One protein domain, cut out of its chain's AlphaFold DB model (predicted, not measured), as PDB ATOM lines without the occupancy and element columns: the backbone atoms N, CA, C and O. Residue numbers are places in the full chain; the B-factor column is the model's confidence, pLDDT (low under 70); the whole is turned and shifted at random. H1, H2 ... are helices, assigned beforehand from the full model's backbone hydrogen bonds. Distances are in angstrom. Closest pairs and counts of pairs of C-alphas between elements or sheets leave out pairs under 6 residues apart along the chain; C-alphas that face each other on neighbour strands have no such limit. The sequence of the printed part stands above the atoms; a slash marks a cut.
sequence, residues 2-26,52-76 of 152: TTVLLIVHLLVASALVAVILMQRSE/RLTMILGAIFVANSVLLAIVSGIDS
ATOM      1  N   THR A   2      23.503 -33.689  14.214       64.50
ATOM      2  CA  THR A   2      22.718 -33.490  12.968       64.50
ATOM      3  C   THR A   2      21.500 -34.412  12.808       64.50
ATOM      4  O   THR A   2      20.447 -33.961  12.379       64.50
ATOM      5  N   THR A   3      21.589 -35.680  13.226       77.06
ATOM      6  CA  THR A   3      20.456 -36.629  13.189       77.06
ATOM      7  C   THR A   3      19.270 -36.148  14.024       77.06
ATOM      8  O   THR A   3      18.124 -36.318  13.629       77.06
ATOM      9  N   VAL A   4      19.542 -35.480  15.151       78.81
ATOM     10  CA  VAL A   4      18.499 -34.894  16.005       78.81
ATOM     11  C   VAL A   4      17.774 -33.772  15.257       78.81
ATOM     12  O   VAL A   4      16.551 -33.712  15.301       78.81
ATOM     13  N   LEU A   5      18.503 -32.939  14.507       73.44
ATOM     14  CA  LEU A   5      17.907 -31.885  13.680       73.44
ATOM     15  C   LEU A   5      17.060 -32.463  12.536       73.44
ATOM     16  O   LEU A   5      15.969 -31.958  12.299       73.44
ATOM     17  N   LEU A   6      17.500 -33.551  11.891       77.94
ATOM     18  CA  LEU A   6      16.727 -34.227  10.838       77.94
ATOM     19  C   LEU A   6      15.445 -34.872  11.371       77.94
ATOM     20  O   LEU A   6      14.390 -34.747  10.756       77.94
ATOM     21  N   ILE A   7      15.517 -35.525  12.531       80.06
ATOM     22  CA  ILE A   7      14.352 -36.155  13.160       80.06
ATOM     23  C   ILE A   7      13.352 -35.089  13.612       80.06
ATOM     24  O   ILE A   7      12.165 -35.199  13.317       80.06
ATOM     25  N   VAL A   8      13.815 -34.029  14.282       82.69
ATOM     26  CA  VAL A   8      12.946 -32.922  14.709       82.69
ATOM     27  C   VAL A   8      12.305 -32.245  13.499       82.69
ATOM     28  O   VAL A   8      11.107 -31.975  13.515       82.69
ATOM     29  N   HIS A   9      13.064 -32.029  12.428       72.38
ATOM     30  CA  HIS A   9      12.541 -31.466  11.190       72.38
ATOM     31  C   HIS A   9      11.472 -32.359  10.549       72.38
ATOM     32  O   HIS A   9      10.401 -31.871  10.196       72.38
ATOM     33  N   LEU A  10      11.717 -33.669  10.458       79.19
ATOM     34  CA  LEU A  10      10.761 -34.644   9.932       79.19
ATOM     35  C   LEU A  10       9.466 -34.686  10.764       79.19
ATOM     36  O   LEU A  10       8.365 -34.753  10.211       79.19
ATOM     37  N   LEU A  11       9.579 -34.599  12.091       83.06
ATOM     38  CA  LEU A  11       8.429 -34.551  12.997       83.06
ATOM     39  C   LEU A  11       7.629 -33.250  12.854       83.06
ATOM     40  O   LEU A  11       6.406 -33.293  12.766       83.06
ATOM     41  N   VAL A  12       8.294 -32.096  12.770       77.50
ATOM     42  CA  VAL A  12       7.621 -30.802  12.556       77.50
ATOM     43  C   VAL A  12       6.968 -30.746  11.176       77.50
ATOM     44  O   VAL A  12       5.826 -30.304  11.056       77.50
ATOM     45  N   ALA A  13       7.648 -31.236  10.140       76.69
ATOM     46  CA  ALA A  13       7.110 -31.298   8.787       76.69
ATOM     47  C   ALA A  13       5.867 -32.196   8.721       76.69
ATOM     48  O   ALA A  13       4.828 -31.751   8.240       76.69
ATOM     49  N   SER A  14       5.932 -33.420   9.256       79.88
ATOM     50  CA  SER A  14       4.791 -34.350   9.290       79.88
ATOM     51  C   SER A  14       3.616 -33.829  10.121       79.88
ATOM     52  O   SER A  14       2.470 -33.943   9.684       79.88
ATOM     53  N   ALA A  15       3.874 -33.177  11.259       80.88
ATOM     54  CA  ALA A  15       2.841 -32.499  12.039       80.88
ATOM     55  C   ALA A  15       2.158 -31.384  11.229       80.88
ATOM     56  O   ALA A  15       0.933 -31.258  11.248       80.88
ATOM     57  N   LEU A  16       2.929 -30.615  10.458       76.00
ATOM     58  CA  LEU A  16       2.406 -29.554   9.600       76.00
ATOM     59  C   LEU A  16       1.573 -30.128   8.433       76.00
ATOM     60  O   LEU A  16       0.507 -29.584   8.144       76.00
ATOM     61  N   VAL A  17       1.970 -31.272   7.841       74.19
ATOM     62  CA  VAL A  17       1.131 -32.028   6.876       74.19
ATOM     63  C   VAL A  17      -0.210 -32.389   7.516       74.19
ATOM     64  O   VAL A  17      -1.267 -32.141   6.937       74.19
ATOM     65  N   ALA A  18      -0.170 -33.004   8.702       78.94
ATOM     66  CA  ALA A  18      -1.346 -33.550   9.369       78.94
ATOM     67  C   ALA A  18      -2.370 -32.454   9.686       78.94
ATOM     68  O   ALA A  18      -3.560 -32.628   9.426       78.94
ATOM     69  N   VAL A  19      -1.903 -31.295  10.155       71.62
ATOM     70  CA  VAL A  19      -2.745 -30.115  10.401       71.62
ATOM     71  C   VAL A  19      -3.412 -29.623   9.112       71.62
ATOM     72  O   VAL A  19      -4.597 -29.293   9.117       71.62
ATOM     73  N   ILE A  20      -2.695 -29.620   7.988       73.19
ATOM     74  CA  ILE A  20      -3.231 -29.166   6.695       73.19
ATOM     75  C   ILE A  20      -4.263 -30.144   6.129       73.19
ATOM     76  O   ILE A  20      -5.272 -29.722   5.563       73.19
ATOM     77  N   LEU A  21      -4.040 -31.448   6.291       72.62
ATOM     78  CA  LEU A  21      -4.998 -32.463   5.852       72.62
ATOM     79  C   LEU A  21      -6.249 -32.488   6.735       72.62
ATOM     80  O   LEU A  21      -7.357 -32.625   6.215       72.62
ATOM     81  N   MET A  22      -6.097 -32.281   8.044       73.06
ATOM     82  CA  MET A  22      -7.216 -32.198   8.983       73.06
ATOM     83  C   MET A  22      -8.161 -31.038   8.644       73.06
ATOM     84  O   MET A  22      -9.373 -31.221   8.658       73.06
ATOM     85  N   GLN A  23      -7.632 -29.890   8.208       64.44
ATOM     86  CA  GLN A  23      -8.437 -28.748   7.743       64.44
ATOM     87  C   GLN A  23      -9.198 -29.009   6.422       64.44
ATOM     88  O   GLN A  23     -10.022 -28.193   6.013       64.44
ATOM     89  N   ARG A  24      -8.939 -30.136   5.741       64.50
ATOM     90  CA  ARG A  24      -9.548 -30.523   4.454       64.50
ATOM     91  C   ARG A  24     -10.457 -31.752   4.546       64.50
ATOM     92  O   ARG A  24     -11.370 -31.886   3.730       64.50
ATOM     93  N   SER A  25     -10.214 -32.636   5.516       57.12
ATOM     94  CA  SER A  25     -10.898 -33.928   5.680       57.12
ATOM     95  C   SER A  25     -12.414 -33.813   5.901       57.12
ATOM     96  O   SER A  25     -13.130 -34.778   5.652       57.12
ATOM     97  N   GLU A  26     -12.919 -32.651   6.321       53.06
ATOM     98  CA  GLU A  26     -14.353 -32.425   6.557       53.06
ATOM     99  C   GLU A  26     -15.084 -31.763   5.370       53.06
ATOM    100  O   GLU A  26     -16.294 -31.562   5.427       53.06
ATOM    101  N   ARG A  52     -10.702 -23.943  -3.713       67.12
ATOM    102  CA  ARG A  52      -9.495 -23.424  -4.378       67.12
ATOM    103  C   ARG A  52      -8.437 -22.993  -3.381       67.12
ATOM    104  O   ARG A  52      -7.273 -23.293  -3.608       67.12
ATOM    105  N   LEU A  53      -8.819 -22.327  -2.297       71.94
ATOM    106  CA  LEU A  53      -7.881 -21.868  -1.281       71.94
ATOM    107  C   LEU A  53      -7.157 -23.057  -0.641       71.94
ATOM    108  O   LEU A  53      -5.934 -23.050  -0.577       71.94
ATOM    109  N   THR A  54      -7.876 -24.124  -0.285       74.31
ATOM    110  CA  THR A  54      -7.268 -25.353   0.248       74.31
ATOM    111  C   THR A  54      -6.420 -26.083  -0.793       74.31
ATOM    112  O   THR A  54      -5.394 -26.662  -0.450       74.31
ATOM    113  N   MET A  55      -6.800 -26.056  -2.074       73.69
ATOM    114  CA  MET A  55      -5.983 -26.635  -3.146       73.69
ATOM    115  C   MET A  55      -4.666 -25.868  -3.333       73.69
ATOM    116  O   MET A  55      -3.614 -26.485  -3.478       73.69
ATOM    117  N   ILE A  56      -4.718 -24.535  -3.268       74.31
ATOM    118  CA  ILE A  56      -3.547 -23.655  -3.341       74.31
ATOM    119  C   ILE A  56      -2.661 -23.847  -2.105       74.31
ATOM    120  O   ILE A  56      -1.461 -24.051  -2.253       74.31
ATOM    121  N   LEU A  57      -3.236 -23.866  -0.900       71.56
ATOM    122  CA  LEU A  57      -2.498 -24.142   0.338       71.56
ATOM    123  C   LEU A  57      -1.861 -25.537   0.325       71.56
ATOM    124  O   LEU A  57      -0.707 -25.679   0.713       71.56
ATOM    125  N   GLY A  58      -2.569 -26.553  -0.175       73.44
ATOM    126  CA  GLY A  58      -2.031 -27.904  -0.342       73.44
ATOM    127  C   GLY A  58      -0.865 -27.961  -1.335       73.44
ATOM    128  O   GLY A  58       0.136 -28.620  -1.068       73.44
ATOM    129  N   ALA A  59      -0.949 -27.231  -2.451       78.44
ATOM    130  CA  ALA A  59       0.144 -27.136  -3.418       78.44
ATOM    131  C   ALA A  59       1.369 -26.409  -2.835       78.44
ATOM    132  O   ALA A  59       2.494 -26.888  -2.979       78.44
ATOM    133  N   ILE A  60       1.153 -25.297  -2.124       78.06
ATOM    134  CA  ILE A  60       2.210 -24.550  -1.423       78.06
ATOM    135  C   ILE A  60       2.879 -25.432  -0.366       78.06
ATOM    136  O   ILE A  60       4.099 -25.418  -0.231       78.06
ATOM    137  N   PHE A  61       2.100 -26.237   0.352       75.75
ATOM    138  CA  PHE A  61       2.614 -27.158   1.355       75.75
ATOM    139  C   PHE A  61       3.558 -28.215   0.763       75.75
ATOM    140  O   PHE A  61       4.670 -28.399   1.260       75.75
ATOM    141  N   VAL A  62       3.149 -28.873  -0.326       77.50
ATOM    142  CA  VAL A  62       3.992 -29.864  -1.017       77.50
ATOM    143  C   VAL A  62       5.263 -29.206  -1.559       77.50
ATOM    144  O   VAL A  62       6.351 -29.749  -1.380       77.50
ATOM    145  N   ALA A  63       5.149 -28.014  -2.151       80.62
ATOM    146  CA  ALA A  63       6.304 -27.256  -2.625       80.62
ATOM    147  C   ALA A  63       7.284 -26.919  -1.488       80.62
ATOM    148  O   ALA A  63       8.493 -27.064  -1.659       80.62
ATOM    149  N   ASN A  64       6.779 -26.531  -0.313       77.69
ATOM    150  CA  ASN A  64       7.608 -26.231   0.853       77.69
ATOM    151  C   ASN A  64       8.307 -27.486   1.409       77.69
ATOM    152  O   ASN A  64       9.477 -27.419   1.768       77.69
ATOM    153  N   SER A  65       7.627 -28.641   1.418       73.81
ATOM    154  CA  SER A  65       8.223 -29.936   1.796       73.81
ATOM    155  C   SER A  65       9.417 -30.294   0.901       73.81
ATOM    156  O   SER A  65      10.496 -30.625   1.389       73.81
ATOM    157  N   VAL A  66       9.259 -30.135  -0.417       79.44
ATOM    158  CA  VAL A  66      10.330 -30.391  -1.394       79.44
ATOM    159  C   VAL A  66      11.470 -29.376  -1.258       79.44
ATOM    160  O   VAL A  66      12.636 -29.762  -1.291       79.44
ATOM    161  N   LEU A  67      11.163 -28.090  -1.061       80.00
ATOM    162  CA  LEU A  67      12.174 -27.041  -0.900       80.00
ATOM    163  C   LEU A  67      13.052 -27.278   0.336       80.00
ATOM    164  O   LEU A  67      14.275 -27.200   0.244       80.00
ATOM    165  N   LEU A  68      12.443 -27.609   1.477       73.19
ATOM    166  CA  LEU A  68      13.167 -27.917   2.712       73.19
ATOM    167  C   LEU A  68      13.977 -29.215   2.595       73.19
ATOM    168  O   LEU A  68      15.092 -29.265   3.105       73.19
ATOM    169  N   ALA A  69      13.476 -30.226   1.878       71.81
ATOM    170  CA  ALA A  69      14.235 -31.446   1.591       71.81
ATOM    171  C   ALA A  69      15.500 -31.159   0.766       71.81
ATOM    172  O   ALA A  69      16.563 -31.703   1.057       71.81
ATOM    173  N   ILE A  70      15.412 -30.262  -0.222       75.06
ATOM    174  CA  ILE A  70      16.569 -29.835  -1.019       75.06
ATOM    175  C   ILE A  70      17.557 -29.045  -0.153       75.06
ATOM    176  O   ILE A  70      18.744 -29.355  -0.156       75.06
ATOM    177  N   VAL A  71      17.082 -28.062   0.621       71.50
ATOM    178  CA  VAL A  71      17.938 -27.244   1.502       71.50
ATOM    179  C   VAL A  71      18.638 -28.114   2.549       71.50
ATOM    180  O   VAL A  71      19.850 -28.021   2.709       71.50
ATOM    181  N   SER A  72      17.912 -29.030   3.192       64.25
ATOM    182  CA  SER A  72      18.485 -29.970   4.159       64.25
ATOM    183  C   SER A  72      19.426 -30.993   3.514       64.25
ATOM    184  O   SER A  72      20.338 -31.481   4.181       64.25
ATOM    185  N   GLY A  73      19.208 -31.345   2.245       63.88
ATOM    186  CA  GLY A  73      20.090 -32.229   1.485       63.88
ATOM    187  C   GLY A  73      21.421 -31.565   1.126       63.88
ATOM    188  O   GLY A  73      22.458 -32.224   1.142       63.88
ATOM    189  N   ILE A  74      21.440 -30.255   0.877       62.62
ATOM    190  CA  ILE A  74      22.673 -29.519   0.552       62.62
ATOM    191  C   ILE A  74      23.649 -29.516   1.742       62.62
ATOM    192  O   ILE A  74      24.848 -29.726   1.549       62.62
ATOM    193  N   ASP A  75      23.143 -29.412   2.974       59.47
ATOM    194  CA  ASP A  75      23.960 -29.504   4.195       59.47
ATOM    195  C   ASP A  75      24.533 -30.918   4.443       59.47
ATOM    196  O   ASP A  75      25.444 -31.096   5.255       59.47
ATOM    197  N   SER A  76      24.045 -31.941   3.727       59.50
ATOM    198  CA  SER A  76      24.514 -33.332   3.844       59.50
ATOM    199  C   SER A  76      25.692 -33.696   2.923       59.50
ATOM    200  O   SER A  76      26.221 -34.803   3.022       59.50
TER     201      SER A  76
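Overview. This is residues 2 to 26 and 52 to 76 of the 152 residues of the protein "Protein-export membrane protein SecG" of Marinicauda pacifica (UniProt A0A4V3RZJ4). Two long helices, H2 and H1, lie side by side as a loose pair, their lines only 7 degrees from each other and running opposite ways, with the stretch that joins them, residues 27 to 51, not printed. The printed part has 50 residues with two named helices, H1 then H2, and no named strand; the class is all helix. The whole is loose, with a radius of gyration of the C-alphas of 12.5 A, and a rod spanning 37 by 17 by 8 A.

Arrangement. H2, residues 52 to 74, and H1, residues 2 to 22, only just touch, with 3 pairs of C-alphas within 8 A. The closest C-alphas are those of Ala 13 and Ser 65, 7.2 A apart. H2 touches H1 with residues 58 to 65 alone, and H1 touches H2 with residues 13 to 20 alone. Their lines stand at a shallow tilt of 7 degrees, opposite ways, and their centres are 12.6 A apart. In H1 and H2 every O i to N i+4 pair is within hydrogen-bond range.

Along the chain. H2 measures 33.1 A from C-alpha 52 to C-alpha 74, which is at (22.673, -29.519, 0.552). H1 measures 30.2 A, from C-alpha 2 at (22.718, -33.490, 12.968) to C-alpha 22.

Size, cuts and confidence. The C-alphas of Glu 26 and Ser 76 are the two farthest apart, 39.0 A. Residues 27 to 51 are not printed; C-alphas 26 and 52 are 15.0 A apart across the cut. The mean pLDDT of the printed part is 73.0, with residues 2, 23 to 26, 52 and 72 to 76 under 70.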